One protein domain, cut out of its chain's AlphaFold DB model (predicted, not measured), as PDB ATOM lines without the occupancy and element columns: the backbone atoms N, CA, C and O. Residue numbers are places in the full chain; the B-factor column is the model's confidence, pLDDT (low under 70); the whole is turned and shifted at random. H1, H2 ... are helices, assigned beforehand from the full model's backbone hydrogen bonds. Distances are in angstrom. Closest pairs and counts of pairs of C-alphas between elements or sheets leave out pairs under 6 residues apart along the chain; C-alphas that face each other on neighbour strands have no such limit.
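This is residues 162 to 333 of the 518 residues of an uncharacterized protein of Bodo saltans (UniProt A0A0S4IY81). The helices make an open, loose frame: the long helix H2 forms one side, the cluster H3 to H8 gathers at its far end, and the chain goes out through H9 and comes back along H10 to the first turns of H2. H1 runs near H10, and H9 touches no other helix. The printed part has 172 residues with ten named helices, H1 to H10 in chain order, and no named strand; the class is all helix. The whole is loose, with a radius of gyration of the C-alphas of 19.5 A, and spans 55 by 45 by 31 A.

H1, residues 162 to 177, begins at C-alpha 162 (108.955, 107.260, 155.994), is 20.5 A long and has a kink of 35 degrees near residue 169. H2, residues 184 to 215, is the longest at 44.0 A, with a kink of 39 degrees near residue 197; its C-alpha 215 is at (128.328, 130.062, 138.801). H3 is residues 219 to 228, H4 231 to 234, H5 237 to 241, H6 244 to 252 and H7 259 to 269. H8, residues 273 to 293, is 29.9 A long, and H9 is residues 299 to 307. H10, residues 314 to 330, is 24.3 A long and ends at C-alpha 330 (85.365, 121.580, 142.973).

H1 is close to H10 but not clearly touching; their closest C-alphas, of Ala 176 and Ser 324, are 5.6 A apart. H2 touches H10 with residues 187 to 194 alone, closest at the C-alphas of Tyr 187 and Leu 329, 6.2 A, opposite ways at a shallow tilt of 34 degrees, only just short of steep. H2 touches H6 with residues 200 to 208 alone, closest at the C-alphas of Val 204 and Val 250, 5.3 A. H3 is the hub, touching H4, H6, H7 and H8; it meets H6 about perpendicular, at 76 degrees, with the C-alphas of Arg 222 and Tyr 252 closest at 6.7 A. H5 touches H6, closest at the C-alphas of Val 239 and Arg 247, 6.5 A. H7 and H8 form a helical hairpin at a shallow tilt of 26 degrees, with the C-alphas of Leu 268 and Arg 276 closest at 5.3 A. Every O i to N i+4 pair is within hydrogen-bond range in H3, H5, H7, H8, H9 and H10, against 10 of 12 in H1, 26 of 28 in H2 and 3 of 5 in H6; H4 is too short for such a pair.

The two C-alphas farthest apart, of Asp 274 and Lys 333, are 57.5 A apart. The printed part has no cut, and no link is long. Residues 163 to 168 of H1 and residues 285 to 296, of which 285 to 293 belong to H8, stand free. The mean pLDDT of the printed part is 90.8, and no printed residue is under 70.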
ATOM      1  N   ARG A 162     110.363 107.497 156.341       86.00
ATOM      2  CA  ARG A 162     108.955 107.260 155.994       86.00
ATOM      3  C   ARG A 162     108.050 107.353 157.214       86.00
ATOM      4  O   ARG A 162     106.984 107.954 157.101       86.00
ATOM      5  N   GLY A 163     108.460 106.779 158.340       84.88
ATOM      6  CA  GLY A 163     107.717 106.774 159.593       84.88
ATOM      7  C   GLY A 163     107.549 108.174 160.187       84.88
ATOM      8  O   GLY A 163     106.443 108.535 160.587       84.88
ATOM      9  N   VAL A 164     108.588 109.013 160.141       83.56
ATOM     10  CA  VAL A 164     108.491 110.433 160.536       83.56
ATOM     11  C   VAL A 164     107.560 111.202 159.596       83.56
ATOM     12  O   VAL A 164     106.683 111.947 160.036       83.56
ATOM     13  N   GLN A 165     107.671 110.977 158.286       83.81
ATOM     14  CA  GLN A 165     106.784 111.607 157.306       83.81
ATOM     15  C   GLN A 165     105.345 111.059 157.355       83.81
ATOM     16  O   GLN A 165     104.424 111.710 156.852       83.81
ATOM     17  N   GLN A 166     105.114 109.889 157.958       84.38
ATOM     18  CA  GLN A 166     103.819 109.213 157.973       84.38
ATOM     19  C   GLN A 166     102.738 110.044 158.657       84.38
ATOM     20  O   GLN A 166     101.601 110.029 158.195       84.38
ATOM     21  N   ALA A 167     103.074 110.815 159.693       78.00
ATOM     22  CA  ALA A 167     102.113 111.688 160.364       78.00
ATOM     23  C   ALA A 167     101.520 112.728 159.396       78.00
ATOM     24  O   ALA A 167     100.301 112.873 159.314       78.00
ATOM     25  N   LYS A 168     102.368 113.373 158.580       80.12
ATOM     26  CA  LYS A 168     101.927 114.297 157.521       80.12
ATOM     27  C   LYS A 168     101.120 113.572 156.435       80.12
ATOM     28  O   LYS A 168     100.100 114.068 155.973       80.12
ATOM     29  N   ARG A 169     101.530 112.360 156.059       83.31
ATOM     30  CA  ARG A 169     100.790 111.551 155.072       83.31
ATOM     31  C   ARG A 169      99.407 111.149 155.590       83.31
ATOM     32  O   ARG A 169      98.442 111.119 154.827       83.31
ATOM     33  N   GLN A 170      99.288 110.836 156.878       85.00
ATOM     34  CA  GLN A 170      98.017 110.492 157.508       85.00
ATOM     35  C   GLN A 170      97.073 111.692 157.539       85.00
ATOM     36  O   GLN A 170      95.903 111.524 157.198       85.00
ATOM     37  N   THR A 171      97.557 112.890 157.874       83.69
ATOM     38  CA  THR A 171      96.722 114.101 157.845       83.69
ATOM     39  C   THR A 171      96.232 114.407 156.429       83.69
ATOM     40  O   THR A 171      95.032 114.595 156.228       83.69
ATOM     41  N   GLU A 172      97.111 114.339 155.425       85.44
ATOM     42  CA  GLU A 172      96.757 114.497 154.004       85.44
ATOM     43  C   GLU A 172      95.725 113.452 153.546       85.44
ATOM     44  O   GLU A 172      94.740 113.781 152.880       85.44
ATOM     45  N   THR A 173      95.902 112.192 153.955       87.19
ATOM     46  CA  THR A 173      94.966 111.101 153.644       87.19
ATOM     47  C   THR A 173      93.608 111.322 154.309       87.19
ATOM     48  O   THR A 173      92.575 111.119 153.672       87.19
ATOM     49  N   MET A 174      93.582 111.769 155.566       87.19
ATOM     50  CA  MET A 174      92.342 112.083 156.282       87.19
ATOM     51  C   MET A 174      91.606 113.263 155.637       87.19
ATOM     52  O   MET A 174      90.395 113.178 155.444       87.19
ATOM     53  N   MET A 175      92.326 114.317 155.233       85.25
ATOM     54  CA  MET A 175      91.746 115.450 154.499       85.25
ATOM     55  C   MET A 175      91.173 115.026 153.142       85.25
ATOM     56  O   MET A 175      90.125 115.523 152.740       85.25
ATOM     57  N   ALA A 176      91.837 114.106 152.438       86.44
ATOM     58  CA  ALA A 176      91.360 113.598 151.155       86.44
ATOM     59  C   ALA A 176      90.166 112.636 151.297       86.44
ATOM     60  O   ALA A 176      89.322 112.583 150.405       86.44
ATOM     61  N   ARG A 177      90.101 111.865 152.390       87.06
ATOM     62  CA  ARG A 177      89.033 110.884 152.648       87.06
ATOM     63  C   ARG A 177      87.751 111.531 153.164       87.06
ATOM     64  O   ARG A 177      86.667 111.056 152.840       87.06
ATOM     65  N   TYR A 178      87.878 112.588 153.961       85.06
ATOM     66  CA  TYR A 178      86.752 113.321 154.539       85.06
ATOM     67  C   TYR A 178      86.829 114.796 154.144       85.06
ATOM     68  O   TYR A 178      87.071 115.653 154.999       85.06
ATOM     69  N   PRO A 179      86.679 115.106 152.845       80.50
ATOM     70  CA  PRO A 179      86.813 116.470 152.389       80.50
ATOM     71  C   PRO A 179      85.607 117.283 152.865       80.50
ATOM     72  O   PRO A 179      84.459 116.969 152.559       80.50
ATOM     73  N   GLN A 180      85.880 118.338 153.624       85.00
ATOM     74  CA  GLN A 180      84.912 119.400 153.877       85.00
ATOM     75  C   GLN A 180      85.088 120.477 152.805       85.00
ATOM     76  O   GLN A 180      86.220 120.750 152.377       85.00
ATOM     77  N   ALA A 181      83.978 121.077 152.371       88.88
ATOM     78  CA  ALA A 181      84.023 122.194 151.439       88.88
ATOM     79  C   ALA A 181      84.868 123.328 152.055       88.88
ATOM     80  O   ALA A 181      84.632 123.707 153.206       88.88
ATOM     81  N   PRO A 182      85.881 123.847 151.340       91.62
ATOM     82  CA  PRO A 182      86.758 124.870 151.885       91.62
ATOM     83  C   PRO A 182      85.987 126.163 152.164       91.62
ATOM     84  O   PRO A 182      85.096 126.566 151.404       91.62
ATOM     85  N   SER A 183      86.380 126.864 153.229       92.56
ATOM     86  CA  SER A 183      85.927 128.237 153.476       92.56
ATOM     87  C   SER A 183      86.396 129.184 152.359       92.56
ATOM     88  O   SER A 183      87.274 128.842 151.571       92.56
ATOM     89  N   GLY A 184      85.836 130.396 152.267       93.62
ATOM     90  CA  GLY A 184      86.154 131.312 151.158       93.62
ATOM     91  C   GLY A 184      87.639 131.689 151.094       93.62
ATOM     92  O   GLY A 184      88.240 131.685 150.022       93.62
ATOM     93  N   LYS A 185      88.256 131.920 152.261       94.44
ATOM     94  CA  LYS A 185      89.694 132.208 152.373       94.44
ATOM     95  C   LYS A 185      90.548 131.001 151.986       94.44
ATOM     96  O   LYS A 185      91.544 131.151 151.285       94.44
ATOM     97  N   GLU A 186      90.162 129.803 152.424       91.50
ATOM     98  CA  GLU A 186      90.879 128.574 152.075       91.50
ATOM     99  C   GLU A 186      90.748 128.234 150.595       91.50
ATOM    100  O   GLU A 186      91.725 127.792 150.002       91.50
ATOM    101  N   TYR A 187      89.576 128.467 150.002       94.81
ATOM    102  CA  TYR A 187      89.339 128.303 148.574       94.81
ATOM    103  C   TYR A 187      90.284 129.185 147.766       94.81
ATOM    104  O   TYR A 187      91.027 128.679 146.934       94.81
ATOM    105  N   TYR A 188      90.323 130.487 148.068       94.62
ATOM    106  CA  TYR A 188      91.211 131.416 147.376       94.62
ATOM    107  C   TYR A 188      92.689 131.051 147.563       94.62
ATOM    108  O   TYR A 188      93.458 131.094 146.606       94.62
ATOM    109  N   ARG A 189      93.090 130.628 148.772       93.50
ATOM    110  CA  ARG A 189      94.454 130.144 149.028       93.50
ATOM    111  C   ARG A 189      94.789 128.920 148.171       93.50
ATOM    112  O   ARG A 189      95.812 128.937 147.502       93.50
ATOM    113  N   LEU A 190      93.932 127.896 148.170       91.81
ATOM    114  CA  LEU A 190      94.129 126.673 147.381       91.81
ATOM    115  C   LEU A 190      94.148 126.963 145.876       91.81
ATOM    116  O   LEU A 190      94.960 126.397 145.155       91.81
ATOM    117  N   PHE A 191      93.278 127.858 145.407       93.88
ATOM    118  CA  PHE A 191      93.224 128.280 144.012       93.88
ATOM    119  C   PHE A 191      94.508 129.000 143.596       93.88
ATOM    120  O   PHE A 191      95.133 128.636 142.602       93.88
ATOM    121  N   ARG A 192      94.951 129.972 144.401       93.00
ATOM    122  CA  ARG A 192      96.199 130.700 144.164       93.00
ATOM    123  C   ARG A 192      97.407 129.770 144.207       93.00
ATOM    124  O   ARG A 192      98.294 129.918 143.380       93.00
ATOM    125  N   GLU A 193      97.445 128.824 145.143       90.12
ATOM    126  CA  GLU A 193      98.489 127.796 145.199       90.12
ATOM    127  C   GLU A 193      98.486 126.931 143.936       90.12
ATOM    128  O   GLU A 193      99.541 126.738 143.345       90.12
ATOM    129  N   HIS A 194      97.315 126.488 143.467       89.06
ATOM    130  CA  HIS A 194      97.200 125.682 142.252       89.06
ATOM    131  C   HIS A 194      97.683 126.412 140.993       89.06
ATOM    132  O   HIS A 194      98.335 125.806 140.147       89.06
ATOM    133  N   LEU A 195      97.377 127.709 140.874       88.38
ATOM    134  CA  LEU A 195      97.878 128.554 139.788       88.38
ATOM    135  C   LEU A 195      99.384 128.815 139.919       88.38
ATOM    136  O   LEU A 195     100.115 128.758 138.934       88.38
ATOM    137  N   ALA A 196      99.855 129.083 141.138       85.44
ATOM    138  CA  ALA A 196     101.257 129.375 141.407       85.44
ATOM    139  C   ALA A 196     102.165 128.160 141.198       85.44
ATOM    140  O   ALA A 196     103.310 128.357 140.824       85.44
ATOM    141  N   ASP A 197     101.686 126.926 141.388       83.31
ATOM    142  CA  ASP A 197     102.504 125.716 141.223       83.31
ATOM    143  C   ASP A 197     103.188 125.648 139.840       83.31
ATOM    144  O   ASP A 197     104.338 125.223 139.753       83.31
ATOM    145  N   GLY A 198     102.522 126.109 138.771       81.56
ATOM    146  CA  GLY A 198     103.121 126.182 137.431       81.56
ATOM    147  C   GLY A 198     104.192 127.271 137.299       81.56
ATOM    148  O   GLY A 198     105.245 127.035 136.714       81.56
ATOM    149  N   HIS A 199     103.953 128.448 137.882       86.75
ATOM    150  CA  HIS A 199     104.916 129.553 137.878       86.75
ATOM    151  C   HIS A 199     106.130 129.278 138.774       86.75
ATOM    152  O   HIS A 199     107.252 129.606 138.400       86.75
ATOM    153  N   ASP A 200     105.917 128.651 139.933       87.06
ATOM    154  CA  ASP A 200     106.963 128.239 140.866       87.06
ATOM    155  C   ASP A 200     107.916 127.234 140.204       87.06
ATOM    156  O   ASP A 200     109.127 127.358 140.362       87.06
ATOM    157  N   ASP A 201     107.387 126.241 139.478       87.56
ATOM    158  CA  ASP A 201     108.212 125.232 138.804       87.56
ATOM    159  C   ASP A 201     109.073 125.880 137.687       87.56
ATOM    160  O   ASP A 201     110.265 125.581 137.599       87.56
ATOM    161  N   LEU A 202     108.536 126.854 136.933       90.38
ATOM    162  CA  LEU A 202     109.300 127.643 135.947       90.38
ATOM    163  C   LEU A 202     110.362 128.548 136.590       90.38
ATOM    164  O   LEU A 202     111.488 128.633 136.105       90.38
ATOM    165  N   ALA A 203     110.030 129.224 137.692       91.62
ATOM    166  CA  ALA A 203     110.980 130.072 138.411       91.62
ATOM    167  C   ALA A 203     112.140 129.246 138.992       91.62
ATOM    168  O   ALA A 203     113.295 129.672 138.954       91.62
ATOM    169  N   VAL A 204     111.848 128.045 139.505       92.62
ATOM    170  CA  VAL A 204     112.875 127.104 139.970       92.62
ATOM    171  C   VAL A 204     113.815 126.731 138.827       92.62
ATOM    172  O   VAL A 204     115.026 126.773 139.025       92.62
ATOM    173  N   GLU A 205     113.283 126.413 137.648       93.81
ATOM    174  CA  GLU A 205     114.086 126.092 136.464       93.81
ATOM    175  C   GLU A 205     114.981 127.266 136.047       93.81
ATOM    176  O   GLU A 205     116.186 127.088 135.907       93.81
ATOM    177  N   GLN A 206     114.441 128.487 135.972       95.56
ATOM    178  CA  GLN A 206     115.221 129.691 135.654       95.56
ATOM    179  C   GLN A 206     116.366 129.929 136.647       95.56
ATOM    180  O   GLN A 206     117.499 130.194 136.246       95.56
ATOM    181  N   HIS A 207     116.103 129.802 137.951       96.12
ATOM    182  CA  HIS A 207     117.144 129.930 138.971       96.12
ATOM    183  C   HIS A 207     118.188 128.809 138.889       96.12
ATOM    184  O   HIS A 207     119.364 129.053 139.158       96.12
ATOM    185  N   GLN A 208     117.786 127.591 138.518       95.31
ATOM    186  CA  GLN A 208     118.712 126.478 138.306       95.31
ATOM    187  C   GLN A 208     119.594 126.695 137.075       95.31
ATOM    188  O   GLN A 208     120.802 126.491 137.180       95.31
ATOM    189  N   SER A 209     119.036 127.153 135.953       96.19
ATOM    190  CA  SER A 209     119.814 127.497 134.756       96.19
ATOM    191  C   SER A 209     120.817 128.602 135.061       96.19
ATOM    192  O   SER A 209     122.005 128.441 134.799       96.19
ATOM    193  N   ARG A 210     120.385 129.654 135.770       96.62
ATOM    194  CA  ARG A 210     121.267 130.730 136.235       96.62
ATOM    195  C   ARG A 210     122.430 130.222 137.100       96.62
ATOM    196  O   ARG A 210     123.556 130.676 136.937       96.62
ATOM    197  N   LEU A 211     122.185 129.273 138.010       95.88
ATOM    198  CA  LEU A 211     123.244 128.673 138.838       95.88
ATOM    199  C   LEU A 211     124.294 127.924 138.016       95.88
ATOM    200  O   LEU A 211     125.477 127.938 138.362       95.88
ATOM    201  N   VAL A 212     123.860 127.252 136.955       96.06
ATOM    202  CA  VAL A 212     124.755 126.516 136.063       96.06
ATOM    203  C   VAL A 212     125.542 127.491 135.188       96.06
ATOM    204  O   VAL A 212     126.761 127.369 135.110       96.06
ATOM    205  N   GLU A 213     124.872 128.471 134.590       96.88
ATOM    206  CA  GLU A 213     125.462 129.405 133.627       96.88
ATOM    207  C   GLU A 213     126.384 130.444 134.281       96.88
ATOM    208  O   GLU A 213     127.507 130.633 133.822       96.88
ATOM    209  N   GLU A 214     125.958 131.094 135.371       96.75
ATOM    210  CA  GLU A 214     126.738 132.170 136.008       96.75
ATOM    211  C   GLU A 214     127.790 131.641 136.990       96.75
ATOM    212  O   GLU A 214     128.864 132.225 137.129       96.75
ATOM    213  N   HIS A 215     127.488 130.551 137.702       95.25
ATOM    214  CA  HIS A 215     128.328 130.062 138.801       95.25
ATOM    215  C   HIS A 215     128.990 128.704 138.523       95.25
ATOM    216  O   HIS A 215     129.774 128.231 139.348       95.25
ATOM    217  N   GLY A 216     128.690 128.049 137.393       95.50
ATOM    218  CA  GLY A 216     129.244 126.732 137.061       95.50
ATOM    219  C   GLY A 216     128.827 125.629 138.042       95.50
ATOM    220  O   GLY A 216     129.531 124.626 138.195       95.50
ATOM    221  N   ILE A 217     127.713 125.806 138.763       95.50
ATOM    222  CA  ILE A 217     127.241 124.853 139.774       95.50
ATOM    223  C   ILE A 217     126.343 123.814 139.095       95.50
ATOM    224  O   ILE A 217     125.114 123.897 139.090       95.50
ATOM    225  N   TYR A 218     126.985 122.803 138.512       95.00
ATOM    226  CA  TYR A 218     126.309 121.694 137.841       95.00
ATOM    227  C   TYR A 218     125.533 120.787 138.812       95.00
ATOM    228  O   TYR A 218     125.866 120.717 140.000       95.00
ATOM    229  N   PRO A 219     124.521 120.033 138.328       94.19
ATOM    230  CA  PRO A 219     123.761 119.086 139.150       94.19
ATOM    231  C   PRO A 219     124.630 118.105 139.948       94.19
ATOM    232  O   PRO A 219     124.314 117.813 141.095       94.19
ATOM    233  N   THR A 220     125.755 117.649 139.391       92.56
ATOM    234  CA  THR A 220     126.707 116.756 140.072       92.56
ATOM    235  C   THR A 220     127.263 117.375 141.354       92.56
ATOM    236  O   THR A 220     127.173 116.769 142.420       92.56
ATOM    237  N   ARG A 221     127.733 118.626 141.284       94.12
ATOM    238  CA  ARG A 221     128.245 119.374 142.442       94.12
ATOM    239  C   ARG A 221     127.148 119.675 143.468       94.12
ATOM    240  O   ARG A 221     127.423 119.701 144.663       94.12
ATOM    241  N   ARG A 222     125.898 119.865 143.026       94.31
ATOM    242  CA  ARG A 222     124.741 120.048 143.923       94.31
ATOM    243  C   ARG A 222     124.383 118.769 144.681       94.31
ATOM    244  O   ARG A 222     124.047 118.851 145.858       94.31
ATOM    245  N   ILE A 223     124.487 117.603 144.039       94.56
ATOM    246  CA  ILE A 223     124.319 116.302 144.709       94.56
ATOM    247  C   ILE A 223     125.432 116.092 145.737       94.56
ATOM    248  O   ILE A 223     125.142 115.661 146.850       94.56
ATOM    249  N   ASP A 224     126.679 116.429 145.395       94.56
ATOM    250  CA  ASP A 224     127.798 116.347 146.338       94.56
ATOM    251  C   ASP A 224     127.547 117.243 147.564       94.56
ATOM    252  O   ASP A 224     127.634 116.773 148.696       94.56
ATOM    253  N   ALA A 225     127.131 118.497 147.350       94.19
ATOM    254  CA  ALA A 225     126.765 119.423 148.425       94.19
ATOM    255  C   ALA A 225     125.634 118.877 149.306       94.19
ATOM    256  O   ALA A 225     125.728 118.919 150.531       94.19
ATOM    257  N   TYR A 226     124.599 118.306 148.683       94.31
ATOM    258  CA  TYR A 226     123.476 117.689 149.383       94.31
ATOM    259  C   TYR A 226     123.934 116.540 150.286       94.31
ATOM    260  O   TYR A 226     123.561 116.480 151.452       94.31
ATOM    261  N   MET A 227     124.751 115.623 149.766       94.12
ATOM    262  CA  MET A 227     125.190 114.430 150.500       94.12
ATOM    263  C   MET A 227     126.203 114.743 151.600       94.12
ATOM    264  O   MET A 227     126.283 114.011 152.590       94.12
ATOM    265  N   LEU A 228     126.978 115.815 151.428       93.81
ATOM    266  CA  LEU A 228     127.987 116.254 152.386       93.81
ATOM    267  C   LEU A 228     127.461 117.278 153.406       93.81
ATOM    268  O   LEU A 228     128.179 117.559 154.365       93.81
ATOM    269  N   ASP A 229     126.224 117.766 153.251       90.69
ATOM    270  CA  ASP A 229     125.651 118.901 153.996       90.69
ATOM    271  C   ASP A 229     126.516 120.173 153.914       90.69
ATOM    272  O   ASP A 229     126.659 120.918 154.885       90.69
ATOM    273  N   ASP A 230     127.102 120.425 152.741       90.25
ATOM    274  CA  ASP A 230     127.988 121.567 152.496       90.25
ATOM    275  C   ASP A 230     127.292 122.672 151.684       90.25
ATOM    276  O   ASP A 230     127.647 122.999 150.549       90.25
ATOM    277  N   ASP A 231     126.241 123.244 152.276       87.12
ATOM    278  CA  ASP A 231     125.455 124.316 151.659       87.12
ATOM    279  C   ASP A 231     126.249 125.624 151.520       87.12
ATOM    280  O   ASP A 231     126.059 126.374 150.561       87.12
ATOM    281  N   ALA A 232     127.088 125.928 152.512       85.75
ATOM    282  CA  ALA A 232     127.720 127.235 152.655       85.75
ATOM    283  C   ALA A 232     128.880 127.442 151.673       85.75
ATOM    284  O   ALA A 232     129.100 128.570 151.238       85.75
ATOM    285  N   SER A 233     129.609 126.377 151.322       89.69
ATOM    286  CA  SER A 233     130.744 126.479 150.401       89.69
ATOM    287  C   SER A 233     130.322 126.419 148.930       89.69
ATOM    288  O   SER A 233     130.993 126.989 148.067       89.69
ATOM    289  N   VAL A 234     129.218 125.722 148.626       92.56
ATOM    290  CA  VAL A 234     128.827 125.423 147.243       92.56
ATOM    291  C   VAL A 234     127.862 126.452 146.673       92.56
ATOM    292  O   VAL A 234     127.993 126.798 145.501       92.56
ATOM    293  N   PHE A 235     126.894 126.940 147.454       95.62
ATOM    294  CA  PHE A 235     125.844 127.815 146.931       95.62
ATOM    295  C   PHE A 235     126.133 129.299 147.192       95.62
ATOM    296  O   PHE A 235     126.487 129.670 148.311       95.62
ATOM    297  N   PRO A 236     125.910 130.183 146.200       95.44
ATOM    298  CA  PRO A 236     126.045 131.619 146.394       95.44
ATOM    299  C   PRO A 236     124.959 132.148 147.339       95.44
ATOM    300  O   PRO A 236     123.873 131.577 147.468       95.44
ATOM    301  N   GLN A 237     125.240 133.285 147.976       93.56
ATOM    302  CA  GLN A 237     124.404 133.845 149.040       93.56
ATOM    303  C   GLN A 237     122.939 134.053 148.626       93.56
ATOM    304  O   GLN A 237     122.036 133.709 149.391       93.56
ATOM    305  N   TRP A 238     122.688 134.515 147.397       94.56
ATOM    306  CA  TRP A 238     121.331 134.769 146.907       94.56
ATOM    307  C   TRP A 238     120.448 133.510 146.916       94.56
ATOM    308  O   TRP A 238     119.240 133.611 147.119       94.56
ATOM    309  N   VAL A 239     121.027 132.308 146.771       93.88
ATOM    310  CA  VAL A 239     120.275 131.044 146.854       93.88
ATOM    311  C   VAL A 239     119.724 130.845 148.261       93.88
ATOM    312  O   VAL A 239     118.593 130.392 148.423       93.88
ATOM    313  N   ASN A 240     120.491 131.206 149.291       89.19
ATOM    314  CA  ASN A 240     120.050 131.131 150.683       89.19
ATOM    315  C   ASN A 240     119.008 132.205 151.027       89.19
ATOM    316  O   ASN A 240     118.239 132.019 151.970       89.19
ATOM    317  N   GLU A 241     118.942 133.284 150.253       90.62
ATOM    318  CA  GLU A 241     117.971 134.373 150.408       90.62
ATOM    319  C   GLU A 241     116.658 134.115 149.651       90.62
ATOM    320  O   GLU A 241     115.642 134.745 149.948       90.62
ATOM    321  N   LEU A 242     116.625 133.129 148.743       91.31
ATOM    322  CA  LEU A 242     115.408 132.745 148.025       91.31
ATOM    323  C   LEU A 242     114.253 132.385 148.978       91.31
ATOM    324  O   LEU A 242     114.483 131.834 150.067       91.31
ATOM    325  N   PRO A 243     112.987 132.583 148.559       88.44
ATOM    326  CA  PRO A 243     111.830 132.179 149.349       88.44
ATOM    327  C   PRO A 243     111.884 130.692 149.728       88.44
ATOM    328  O   PRO A 243     112.158 129.834 148.889       88.44
ATOM    329  N   TYR A 244     111.561 130.363 150.984       83.62
ATOM    330  CA  TYR A 244     111.594 128.980 151.498       83.62
ATOM    331  C   TYR A 244     110.757 127.985 150.677       83.62
ATOM    332  O   TYR A 244     111.053 126.794 150.662       83.62
ATOM    333  N   SER A 245     109.721 128.458 149.979       83.62
ATOM    334  CA  SER A 245     108.884 127.631 149.105       83.62
ATOM    335  C   SER A 245     109.635 127.068 147.893       83.62
ATOM    336  O   SER A 245     109.232 126.028 147.367       83.62
ATOM    337  N   VAL A 246     110.688 127.745 147.428       89.25
ATOM    338  CA  VAL A 246     111.460 127.376 146.229       89.25
ATOM    339  C   VAL A 246     112.924 127.074 146.535       89.25
ATOM    340  O   VAL A 246     113.513 126.277 145.822       89.25
ATOM    341  N   ARG A 247     113.496 127.622 147.614       91.00
ATOM    342  CA  ARG A 247     114.916 127.497 147.990       91.00
ATOM    343  C   ARG A 247     115.465 126.073 147.887       91.00
ATOM    344  O   ARG A 247     116.406 125.828 147.139       91.00
ATOM    345  N   ASP A 248     114.851 125.131 148.595       90.44
ATOM    346  CA  ASP A 248     115.346 123.749 148.644       90.44
ATOM    347  C   ASP A 248     115.115 123.013 147.314       90.44
ATOM    348  O   ASP A 248     115.899 122.140 146.947       90.44
ATOM    349  N   ARG A 249     114.085 123.409 146.548       91.25
ATOM    350  CA  ARG A 249     113.846 122.914 145.183       91.25
ATOM    351  C   ARG A 249     114.882 123.458 144.198       91.25
ATOM    352  O   ARG A 249     115.334 122.721 143.334       91.25
ATOM    353  N   VAL A 250     115.312 124.711 144.339       93.44
ATOM    354  CA  VAL A 250     116.386 125.284 143.514       93.44
ATOM    355  C   VAL A 250     117.698 124.562 143.795       93.44
ATOM    356  O   VAL A 250     118.341 124.099 142.854       93.44
ATOM    357  N   LYS A 251     118.051 124.365 145.071       93.25
ATOM    358  CA  LYS A 251     119.262 123.632 145.460       93.25
ATOM    359  C   LYS A 251     119.236 122.183 144.977       93.25
ATOM    360  O   LYS A 251     120.136 121.765 144.256       93.25
ATOM    361  N   TYR A 252     118.186 121.444 145.331       92.50
ATOM    362  CA  TYR A 252     118.201 119.979 145.307       92.50
ATOM    363  C   TYR A 252     117.106 119.334 144.449       92.50
ATOM    364  O   TYR A 252     117.038 118.109 144.323       92.50
ATOM    365  N   GLY A 253     116.238 120.137 143.839       88.12
ATOM    366  CA  GLY A 253     115.242 119.664 142.884       88.12
ATOM    367  C   GLY A 253     115.887 119.173 141.588       88.12
ATOM    368  O   GLY A 253     116.978 119.602 141.215       88.12
ATOM    369  N   ASN A 254     115.186 118.278 140.889       81.94
ATOM    370  CA  ASN A 254     115.594 117.681 139.609       81.94
ATOM    371  C   ASN A 254     116.872 116.815 139.643       81.94
ATOM    372  O   ASN A 254     117.367 116.424 138.594       81.94
ATOM    373  N   MET A 255     117.375 116.443 140.825       84.88
ATOM    374  CA  MET A 255     118.589 115.619 140.970       84.88
ATOM    375  C   MET A 255     118.326 114.104 141.105       84.88
ATOM    376  O   MET A 255     119.244 113.346 141.391       84.88
ATOM    377  N   GLY A 256     117.076 113.650 140.957       85.88
ATOM    378  CA  GLY A 256     116.735 112.219 141.028       85.88
ATOM    379  C   GLY A 256     116.823 111.582 142.424       85.88
ATOM    380  O   GLY A 256     116.919 110.366 142.529       85.88
ATOM    381  N   LEU A 257     116.779 112.380 143.498       91.00
ATOM    382  CA  LEU A 257     116.915 111.887 144.875       91.00
ATOM    383  C   LEU A 257     115.766 110.958 145.298       91.00
ATOM    384  O   LEU A 257     114.587 111.299 145.141       91.00
ATOM    385  N   THR A 258     116.122 109.824 145.899       90.69
ATOM    386  CA  THR A 258     115.201 108.814 146.441       90.69
ATOM    387  C   THR A 258     115.050 108.907 147.970       90.69
ATOM    388  O   THR A 258     115.832 109.567 148.646       90.69
ATOM    389  N   GLU A 259     114.064 108.208 148.554       87.75
ATOM    390  CA  GLU A 259     113.939 108.111 150.027       87.75
ATOM    391  C   GLU A 259     115.157 107.400 150.664       87.75
ATOM    392  O   GLU A 259     115.491 107.646 151.822       87.75
ATOM    393  N   GLU A 260     115.834 106.525 149.912       90.06
ATOM    394  CA  GLU A 260     117.078 105.879 150.347       90.06
ATOM    395  C   GLU A 260     118.247 106.866 150.352       90.06
ATOM    396  O   GLU A 260     119.067 106.825 151.266       90.06
ATOM    397  N   ASP A 261     118.282 107.799 149.399       92.06
ATOM    398  CA  ASP A 261     119.274 108.877 149.351       92.06
ATOM    399  C   ASP A 261     119.098 109.881 150.486       92.06
ATOM    400  O   ASP A 261     120.081 110.331 151.068       92.06
ATOM    401  N   GLU A 262     117.853 110.202 150.846       89.88
ATOM    402  CA  GLU A 262     117.552 111.001 152.039       89.88
ATOM    403  C   GLU A 262     118.069 110.298 153.309       89.88
ATOM    404  O   GLU A 262     118.731 110.922 154.137       89.88
ATOM    405  N   ALA A 263     117.836 108.987 153.445       90.12
ATOM    406  CA  ALA A 263     118.324 108.205 154.587       90.12
ATOM    407  C   ALA A 263     119.850 108.119 154.618       90.12
ATOM    408  O   ALA A 263     120.471 108.233 155.678       90.12
ATOM    409  N   LEU A 264     120.456 107.961 153.445       91.25
ATOM    410  CA  LEU A 264     121.895 107.923 153.269       91.25
ATOM    411  C   LEU A 264     122.540 109.256 153.639       91.25
ATOM    412  O   LEU A 264     123.530 109.237 154.362       91.25
ATOM    413  N   ARG A 265     121.963 110.386 153.220       91.94
ATOM    414  CA  ARG A 265     122.416 111.724 153.611       91.94
ATOM    415  C   ARG A 265     122.384 111.902 155.124       91.94
ATOM    416  O   ARG A 265     123.396 112.275 155.696       91.94
ATOM    417  N   VAL A 266     121.282 111.556 155.793       90.12
ATOM    418  CA  VAL A 266     121.212 111.656 157.265       90.12
ATOM    419  C   VAL A 266     122.262 110.759 157.929       90.12
ATOM    420  O   VAL A 266     122.907 111.151 158.901       90.12
ATOM    421  N   ARG A 267     122.481 109.550 157.398       88.75
ATOM    422  CA  ARG A 267     123.532 108.649 157.890       88.75
ATOM    423  C   ARG A 267     124.924 109.263 157.715       88.75
ATOM    424  O   ARG A 267     125.704 109.233 158.660       88.75
ATOM    425  N   LEU A 268     125.213 109.831 156.547       90.69
ATOM    426  CA  LEU A 268     126.448 110.554 156.244       90.69
ATOM    427  C   LEU A 268     126.630 111.765 157.177       90.69
ATOM    428  O   LEU A 268     127.711 111.948 157.736       90.69
ATOM    429  N   GLY A 269     125.559 112.524 157.425       89.31
ATOM    430  CA  GLY A 269     125.482 113.664 158.344       89.31
ATOM    431  C   GLY A 269     125.901 113.346 159.785       89.31
ATOM    432  O   GLY A 269     126.398 114.208 160.507       89.31
ATOM    433  N   ARG A 270     125.764 112.084 160.200       86.75
ATOM    434  CA  ARG A 270     126.148 111.602 161.539       86.75
ATOM    435  C   ARG A 270     127.584 111.103 161.629       86.75
ATOM    436  O   ARG A 270     128.070 110.872 162.733       86.75
ATOM    437  N   LEU A 271     128.250 110.929 160.492       86.50
ATOM    438  CA  LEU A 271     129.670 110.610 160.435       86.50
ATOM    439  C   LEU A 271     130.512 111.883 160.524       86.50
ATOM    440  O   LEU A 271     130.068 112.983 160.175       86.50
ATOM    441  N   SER A 272     131.764 111.704 160.947       88.31
ATOM    442  CA  SER A 272     132.797 112.738 160.835       88.31
ATOM    443  C   SER A 272     133.009 113.153 159.371       88.31
ATOM    444  O   SER A 272     132.827 112.336 158.469       88.31
ATOM    445  N   MET A 273     133.418 114.403 159.125       86.94
ATOM    446  CA  MET A 273     133.569 114.940 157.760       86.94
ATOM    447  C   MET A 273     134.505 114.096 156.881       86.94
ATOM    448  O   MET A 273     134.168 113.805 155.734       86.94
ATOM    449  N   ASP A 274     135.626 113.620 157.429       89.88
ATOM    450  CA  ASP A 274     136.584 112.793 156.684       89.88
ATOM    451  C   ASP A 274     135.987 111.447 156.259       89.88
ATOM    452  O   ASP A 274     136.183 110.988 155.132       89.88
ATOM    453  N   GLN A 275     135.249 110.796 157.163       89.31
ATOM    454  CA  GLN A 275     134.562 109.540 156.862       89.31
ATOM    455  C   GLN A 275     133.426 109.771 155.871       89.31
ATOM    456  O   GLN A 275     133.276 108.993 154.931       89.31
ATOM    457  N   ARG A 276     132.680 110.865 156.040       91.06
ATOM    458  CA  ARG A 276     131.591 111.271 155.154       91.06
ATOM    459  C   ARG A 276     132.070 111.412 153.715       91.06
ATOM    460  O   ARG A 276     131.482 110.802 152.828       91.06
ATOM    461  N   ALA A 277     133.159 112.149 153.498       92.88
ATOM    462  CA  ALA A 277     133.738 112.350 152.174       92.88
ATOM    463  C   ALA A 277     134.196 111.026 151.540       92.88
ATOM    464  O   ALA A 277     133.865 110.742 150.391       92.88
ATOM    465  N   ARG A 278     134.896 110.167 152.298       94.00
ATOM    466  CA  ARG A 278     135.355 108.855 151.799       94.00
ATOM    467  C   ARG A 278     134.199 107.919 151.462       94.00
ATOM    468  O   ARG A 278     134.230 107.245 150.431       94.00
ATOM    469  N   GLU A 279     133.196 107.841 152.332       93.38
ATOM    470  CA  GLU A 279     132.020 107.009 152.095       93.38
ATOM    471  C   GLU A 279     131.200 107.518 150.915       93.38
ATOM    472  O   GLU A 279     130.776 106.705 150.092       93.38
ATOM    473  N   TRP A 280     131.010 108.835 150.804       95.25
ATOM    474  CA  TRP A 280     130.306 109.441 149.682       95.25
ATOM    475  C   TRP A 280     131.013 109.157 148.359       95.25
ATOM    476  O   TRP A 280     130.374 108.650 147.446       95.25
ATOM    477  N   GLU A 281     132.331 109.345 148.270       95.81
ATOM    478  CA  GLU A 281     133.099 109.027 147.059       95.81
ATOM    479  C   GLU A 281     132.991 107.547 146.663       95.81
ATOM    480  O   GLU A 281     132.805 107.205 145.492       95.81
ATOM    481  N   ARG A 282     133.032 106.636 147.642       95.81
ATOM    482  CA  ARG A 282     132.812 105.203 147.397       95.81
ATOM    483  C   ARG A 282     131.415 104.935 146.827       95.81
ATOM    484  O   ARG A 282     131.267 104.127 145.910       95.81
ATOM    485  N   LEU A 283     130.388 105.575 147.384       94.75
ATOM    486  CA  LEU A 283     128.994 105.407 146.970       94.75
ATOM    487  C   LEU A 283     128.704 106.064 145.620       94.75
ATOM    488  O   LEU A 283     127.969 105.492 144.821       94.75
ATOM    489  N   LYS A 284     129.307 107.221 145.347       95.19
ATOM    490  CA  LYS A 284     129.234 107.936 144.074       95.19
ATOM    491  C   LYS A 284     129.759 107.065 142.939       95.19
ATOM    492  O   LYS A 284     129.012 106.790 142.005       95.19
ATOM    493  N   LYS A 285     130.955 106.488 143.100       95.31
ATOM    494  CA  LYS A 285     131.504 105.502 142.152       95.31
ATOM    495  C   LYS A 285     130.568 104.314 141.964       95.31
ATOM    496  O   LYS A 285     130.283 103.923 140.839       95.31
ATOM    497  N   ALA A 286     130.046 103.745 143.053       94.50
ATOM    498  CA  ALA A 286     129.104 102.629 142.961       94.50
ATOM    499  C   ALA A 286     127.831 102.995 142.174       94.50
ATOM    500  O   ALA A 286     127.349 102.178 141.393       94.50
ATOM    501  N   LYS A 287     127.305 104.216 142.333       93.62
ATOM    502  CA  LYS A 287     126.157 104.714 141.562       93.62
ATOM    503  C   LYS A 287     126.481 104.932 140.091       93.62
ATOM    504  O   LYS A 287     125.659 104.582 139.257       93.62
ATOM    505  N   GLU A 288     127.661 105.450 139.767       92.94
ATOM    506  CA  GLU A 288     128.124 105.574 138.379       92.94
ATOM    507  C   GLU A 288     128.227 104.196 137.707       92.94
ATOM    508  O   GLU A 288     127.745 104.017 136.590       92.94
ATOM    509  N   TYR A 289     128.748 103.188 138.417       94.06
ATOM    510  CA  TYR A 289     128.752 101.799 137.939       94.06
ATOM    511  C   TYR A 289     127.343 101.230 137.748       94.06
ATOM    512  O   TYR A 289     127.102 100.511 136.778       94.06
ATOM    513  N   LEU A 290     126.413 101.517 138.663       91.25
ATOM    514  CA  LEU A 290     125.022 101.085 138.530       91.25
ATOM    515  C   LEU A 290     124.344 101.752 137.331       91.25
ATOM    516  O   LEU A 290     123.737 101.042 136.539       91.25
ATOM    517  N   ALA A 291     124.518 103.063 137.152       90.00
ATOM    518  CA  ALA A 291     123.980 103.808 136.016       90.00
ATOM    519  C   ALA A 291     124.534 103.287 134.680       90.00
ATOM    520  O   ALA A 291     123.784 103.100 133.729       90.00
ATOM    521  N   ALA A 292     125.829 102.958 134.620       91.50
ATOM    522  CA  ALA A 292     126.430 102.329 133.443       91.50
ATOM    523  C   ALA A 292     125.872 100.918 133.160       91.50
ATOM    524  O   ALA A 292     125.878 100.466 132.019       91.50
ATOM    525  N   LYS A 293     125.385 100.212 134.189       91.56
ATOM    526  CA  LYS A 293     124.781  98.874 134.080       91.56
ATOM    527  C   LYS A 293     123.266  98.910 133.822       91.56
ATOM    528  O   LYS A 293     122.704  97.891 133.414       91.56
ATOM    529  N   GLU A 294     122.614 100.054 134.031       87.56
ATOM    530  CA  GLU A 294     121.157 100.251 133.925       87.56
ATOM    531  C   GLU A 294     120.624 100.167 132.481       87.56
ATOM    532  O   GLU A 294     119.422 100.253 132.252       87.56
ATOM    533  N   GLU A 295     121.480  99.895 131.490       86.62
ATOM    534  CA  GLU A 295     121.041  99.528 130.136       86.62
ATOM    535  C   GLU A 295     120.072  98.326 130.146       86.62
ATOM    536  O   GLU A 295     119.181  98.218 129.301       86.62
ATOM    537  N   ARG A 296     120.215  97.412 131.119       89.19
ATOM    538  CA  ARG A 296     119.346  96.238 131.273       89.19
ATOM    539  C   ARG A 296     118.457  96.363 132.500       89.19
ATOM    540  O   ARG A 296     118.950  96.506 133.615       89.19
ATOM    541  N   VAL A 297     117.158  96.162 132.293       92.12
ATOM    542  CA  VAL A 297     116.168  96.079 133.374       92.12
ATOM    543  C   VAL A 297     116.350  94.771 134.145       92.12
ATOM    544  O   VAL A 297     116.379  93.682 133.561       92.12
ATOM    545  N   SER A 298     116.468  94.859 135.468       93.00
ATOM    546  CA  SER A 298     116.607  93.683 136.328       93.00
ATOM    547  C   SER A 298     115.300  92.879 136.415       93.00
ATOM    548  O   SER A 298     114.203  93.403 136.222       93.00
ATOM    549  N   HIS A 299     115.372  91.587 136.761       95.06
ATOM    550  CA  HIS A 299     114.159  90.767 136.922       95.06
ATOM    551  C   HIS A 299     113.205  91.331 137.994       95.06
ATOM    552  O   HIS A 299     111.985  91.273 137.834       95.06
ATOM    553  N   SER A 300     113.747  91.916 139.066       92.50
ATOM    554  CA  SER A 300     112.945  92.586 140.093       92.50
ATOM    555  C   SER A 300     112.237  93.835 139.573       92.50
ATOM    556  O   SER A 300     111.081  94.048 139.917       92.50
ATOM    557  N   GLU A 301     112.882  94.629 138.718       93.25
ATOM    558  CA  GLU A 301     112.244  95.796 138.094       93.25
ATOM    559  C   GLU A 301     111.168  95.385 137.087       93.25
ATOM    560  O   GLU A 301     110.101  95.989 137.072       93.25
ATOM    561  N   LEU A 302     111.392  94.330 136.292       95.50
ATOM    562  CA  LEU A 302     110.367  93.791 135.388       95.50
ATOM    563  C   LEU A 302     109.137  93.307 136.156       95.50
ATOM    564  O   LEU A 302     108.004  93.531 135.727       95.50
ATOM    565  N   ARG A 303     109.357  92.650 137.298       96.00
ATOM    566  CA  ARG A 303     108.277  92.231 138.187       96.00
ATOM    567  C   ARG A 303     107.513  93.438 138.726       96.00
ATOM    568  O   ARG A 303     106.293  93.465 138.590       96.00
ATOM    569  N   ASP A 304     108.210  94.436 139.263       94.62
ATOM    570  CA  ASP A 304     107.580  95.645 139.807       94.62
ATOM    571  C   ASP A 304     106.814  96.422 138.718       94.62
ATOM    572  O   ASP A 304     105.680  96.849 138.932       94.62
ATOM    573  N   ALA A 305     107.377  96.527 137.509       94.06
ATOM    574  CA  ALA A 305     106.733  97.154 136.357       94.06
ATOM    575  C   ALA A 305     105.466  96.405 135.919       94.06
ATOM    576  O   ALA A 305     104.449  97.036 135.627       94.06
ATOM    577  N   ARG A 306     105.500  95.066 135.914       95.06
ATOM    578  CA  ARG A 306     104.344  94.218 135.586       95.06
ATOM    579  C   ARG A 306     103.255  94.284 136.657       95.06
ATOM    580  O   ARG A 306     102.077  94.310 136.316       95.06
ATOM    581  N   GLU A 307     103.636  94.291 137.932       95.56
ATOM    582  CA  GLU A 307     102.704  94.443 139.057       95.56
ATOM    583  C   GLU A 307     102.167  95.885 139.167       95.56
ATOM    584  O   GLU A 307     101.129  96.120 139.784       95.56
ATOM    585  N   GLY A 308     102.856  96.860 138.563       93.12
ATOM    586  CA  GLY A 308     102.545  98.283 138.675       93.12
ATOM    587  C   GLY A 308     102.915  98.880 140.038       93.12
ATOM    588  O   GLY A 308     102.444  99.971 140.381       93.12
ATOM    589  N   THR A 309     103.738  98.185 140.830       93.44
ATOM    590  CA  THR A 309     104.213  98.655 142.133       93.44
ATOM    591  C   THR A 309     105.277  99.734 141.934       93.44
ATOM    592  O   THR A 309     106.131  99.671 141.055       93.44
ATOM    593  N   ARG A 310     105.207 100.800 142.740       89.81
ATOM    594  CA  ARG A 310     106.111 101.952 142.623       89.81
ATOM    595  C   ARG A 310     106.891 102.130 143.912       89.81
ATOM    596  O   ARG A 310     106.342 102.635 144.888       89.81
ATOM    597  N   ARG A 311     108.181 101.778 143.897       86.75
ATOM    598  CA  ARG A 311     109.101 102.055 145.018       86.75
ATOM    599  C   ARG A 311     109.259 103.562 145.233       86.75
ATOM    600  O   ARG A 311     109.123 104.062 146.344       86.75
ATOM    601  N   PHE A 312     109.430 104.307 144.141       88.25
ATOM    602  CA  PHE A 312     109.540 105.766 144.154       88.25
ATOM    603  C   PHE A 312     108.188 106.433 143.862       88.25
ATOM    604  O   PHE A 312     107.890 106.897 142.766       88.25
ATOM    605  N   HIS A 313     107.332 106.500 144.877       88.19
ATOM    606  CA  HIS A 313     105.981 107.076 144.783       88.19
ATOM    607  C   HIS A 313     105.894 108.592 145.058       88.19
ATOM    608  O   HIS A 313     104.798 109.115 145.249       88.19
ATOM    609  N   TRP A 314     107.007 109.334 145.093       86.38
ATOM    610  CA  TRP A 314     106.963 110.788 145.342       86.38
ATOM    611  C   TRP A 314     106.074 111.507 144.309       86.38
ATOM    612  O   TRP A 314     105.160 112.241 144.681       86.38
ATOM    613  N   LEU A 315     106.269 111.227 143.015       88.75
ATOM    614  CA  LEU A 315     105.485 111.839 141.940       88.75
ATOM    615  C   LEU A 315     103.999 111.481 142.054       88.75
ATOM    616  O   LEU A 315     103.127 112.323 141.831       88.75
ATOM    617  N   GLN A 316     103.703 110.237 142.441       90.75
ATOM    618  CA  GLN A 316     102.339 109.797 142.724       90.75
ATOM    619  C   GLN A 316     101.728 110.619 143.864       90.75
ATOM    620  O   GLN A 316     100.588 111.058 143.735       90.75
ATOM    621  N   ARG A 317     102.487 110.904 144.929       87.69
ATOM    622  CA  ARG A 317     102.043 111.773 146.030       87.69
ATOM    623  C   ARG A 317     101.817 113.215 145.573       87.69
ATOM    624  O   ARG A 317     100.760 113.753 145.885       87.69
ATOM    625  N   LYS A 318     102.724 113.819 144.784       88.25
ATOM    626  CA  LYS A 318     102.521 115.168 144.196       88.25
ATOM    627  C   LYS A 318     101.194 115.217 143.436       88.25
ATOM    628  O   LYS A 318     100.373 116.101 143.664       88.25
ATOM    629  N   ARG A 319     100.950 114.223 142.575       90.81
ATOM    630  CA  ARG A 319      99.713 114.111 141.784       90.81
ATOM    631  C   ARG A 319      98.481 113.871 142.654       90.81
ATOM    632  O   ARG A 319      97.445 114.474 142.402       90.81
ATOM    633  N   GLN A 320      98.585 113.044 143.693       90.94
ATOM    634  CA  GLN A 320      97.490 112.786 144.629       90.94
ATOM    635  C   GLN A 320      97.117 114.039 145.429       90.94
ATOM    636  O   GLN A 320      95.928 114.293 145.612       90.94
ATOM    637  N   LEU A 321      98.104 114.828 145.869       88.44
ATOM    638  CA  LEU A 321      97.890 116.111 146.544       88.44
ATOM    639  C   LEU A 321      97.273 117.146 145.606       88.44
ATOM    640  O   LEU A 321      96.307 117.809 145.974       88.44
ATOM    641  N   ARG A 322      97.751 117.228 144.361       90.62
ATOM    642  CA  ARG A 322      97.126 118.076 143.338       90.62
ATOM    643  C   ARG A 322      95.670 117.673 143.096       90.62
ATOM    644  O   ARG A 322      94.786 118.523 143.087       90.62
ATOM    645  N   ALA A 323      95.399 116.375 142.959       92.06
ATOM    646  CA  ALA A 323      94.051 115.853 142.762       92.06
ATOM    647  C   ALA A 323      93.153 116.027 144.000       92.06
ATOM    648  O   ALA A 323      91.942 116.185 143.863       92.06
ATOM    649  N   SER A 324      93.691 115.973 145.223       90.75
ATOM    650  CA  SER A 324      92.912 116.256 146.434       90.75
ATOM    651  C   SER A 324      92.603 117.749 146.569       90.75
ATOM    652  O   SER A 324      91.476 118.087 146.924       90.75
ATOM    653  N   ALA A 325      93.542 118.632 146.219       90.38
ATOM    654  CA  ALA A 325      93.318 120.074 146.163       90.38
ATOM    655  C   ALA A 325      92.239 120.439 145.132       90.38
ATOM    656  O   ALA A 325      91.280 121.121 145.484       90.38
ATOM    657  N   LEU A 326      92.328 119.902 143.909       92.81
ATOM    658  CA  LEU A 326      91.316 120.089 142.862       92.81
ATOM    659  C   LEU A 326      89.934 119.596 143.297       92.81
ATOM    660  O   LEU A 326      88.958 120.327 143.176       92.81
ATOM    661  N   ARG A 327      89.849 118.400 143.897       92.50
ATOM    662  CA  ARG A 327      88.582 117.895 144.453       92.50
ATOM    663  C   ARG A 327      88.002 118.832 145.509       92.50
ATOM    664  O   ARG A 327      86.800 119.055 145.526       92.50
ATOM    665  N   ARG A 328      88.834 119.402 146.388       91.81
ATOM    666  CA  ARG A 328      88.374 120.364 147.404       91.81
ATOM    667  C   ARG A 328      87.891 121.678 146.797       91.81
ATOM    668  O   ARG A 328      86.918 122.226 147.301       91.81
ATOM    669  N   LEU A 329      88.547 122.176 145.752       94.00
ATOM    670  CA  LEU A 329      88.098 123.361 145.020       94.00
ATOM    671  C   LEU A 329      86.729 123.107 144.365       94.00
ATOM    672  O   LEU A 329      85.781 123.848 144.629       94.00
ATOM    673  N   ALA A 330      86.599 121.989 143.643       94.31
ATOM    674  CA  ALA A 330      85.365 121.580 142.973       94.31
ATOM    675  C   ALA A 330      84.182 121.366 143.936       94.31
ATOM    676  O   ALA A 330      83.045 121.663 143.593       94.31
ATOM    677  N   LEU A 331      84.425 120.912 145.175       93.31
ATOM    678  CA  LEU A 331      83.361 120.757 146.182       93.31
ATOM    679  C   LEU A 331      82.665 122.072 146.559       93.31
ATOM    680  O   LEU A 331      81.536 122.036 147.039       93.31
ATOM    681  N   ARG A 332      83.338 123.219 146.409       94.12
ATOM    682  CA  ARG A 332      82.739 124.533 146.688       94.12
ATOM    683  C   ARG A 332      82.058 125.114 145.453       94.12
ATOM    684  O   ARG A 332      80.981 125.685 145.583       94.12
ATOM    685  N   LYS A 333      82.720 125.025 144.301       93.94
ATOM    686  CA  LYS A 333      82.245 125.543 143.018       93.94
ATOM    687  C   LYS A 333      82.464 124.473 141.943       93.94
ATOM    688  O   LYS A 333      83.566 124.411 141.394       93.94
TER     689      LYS A 333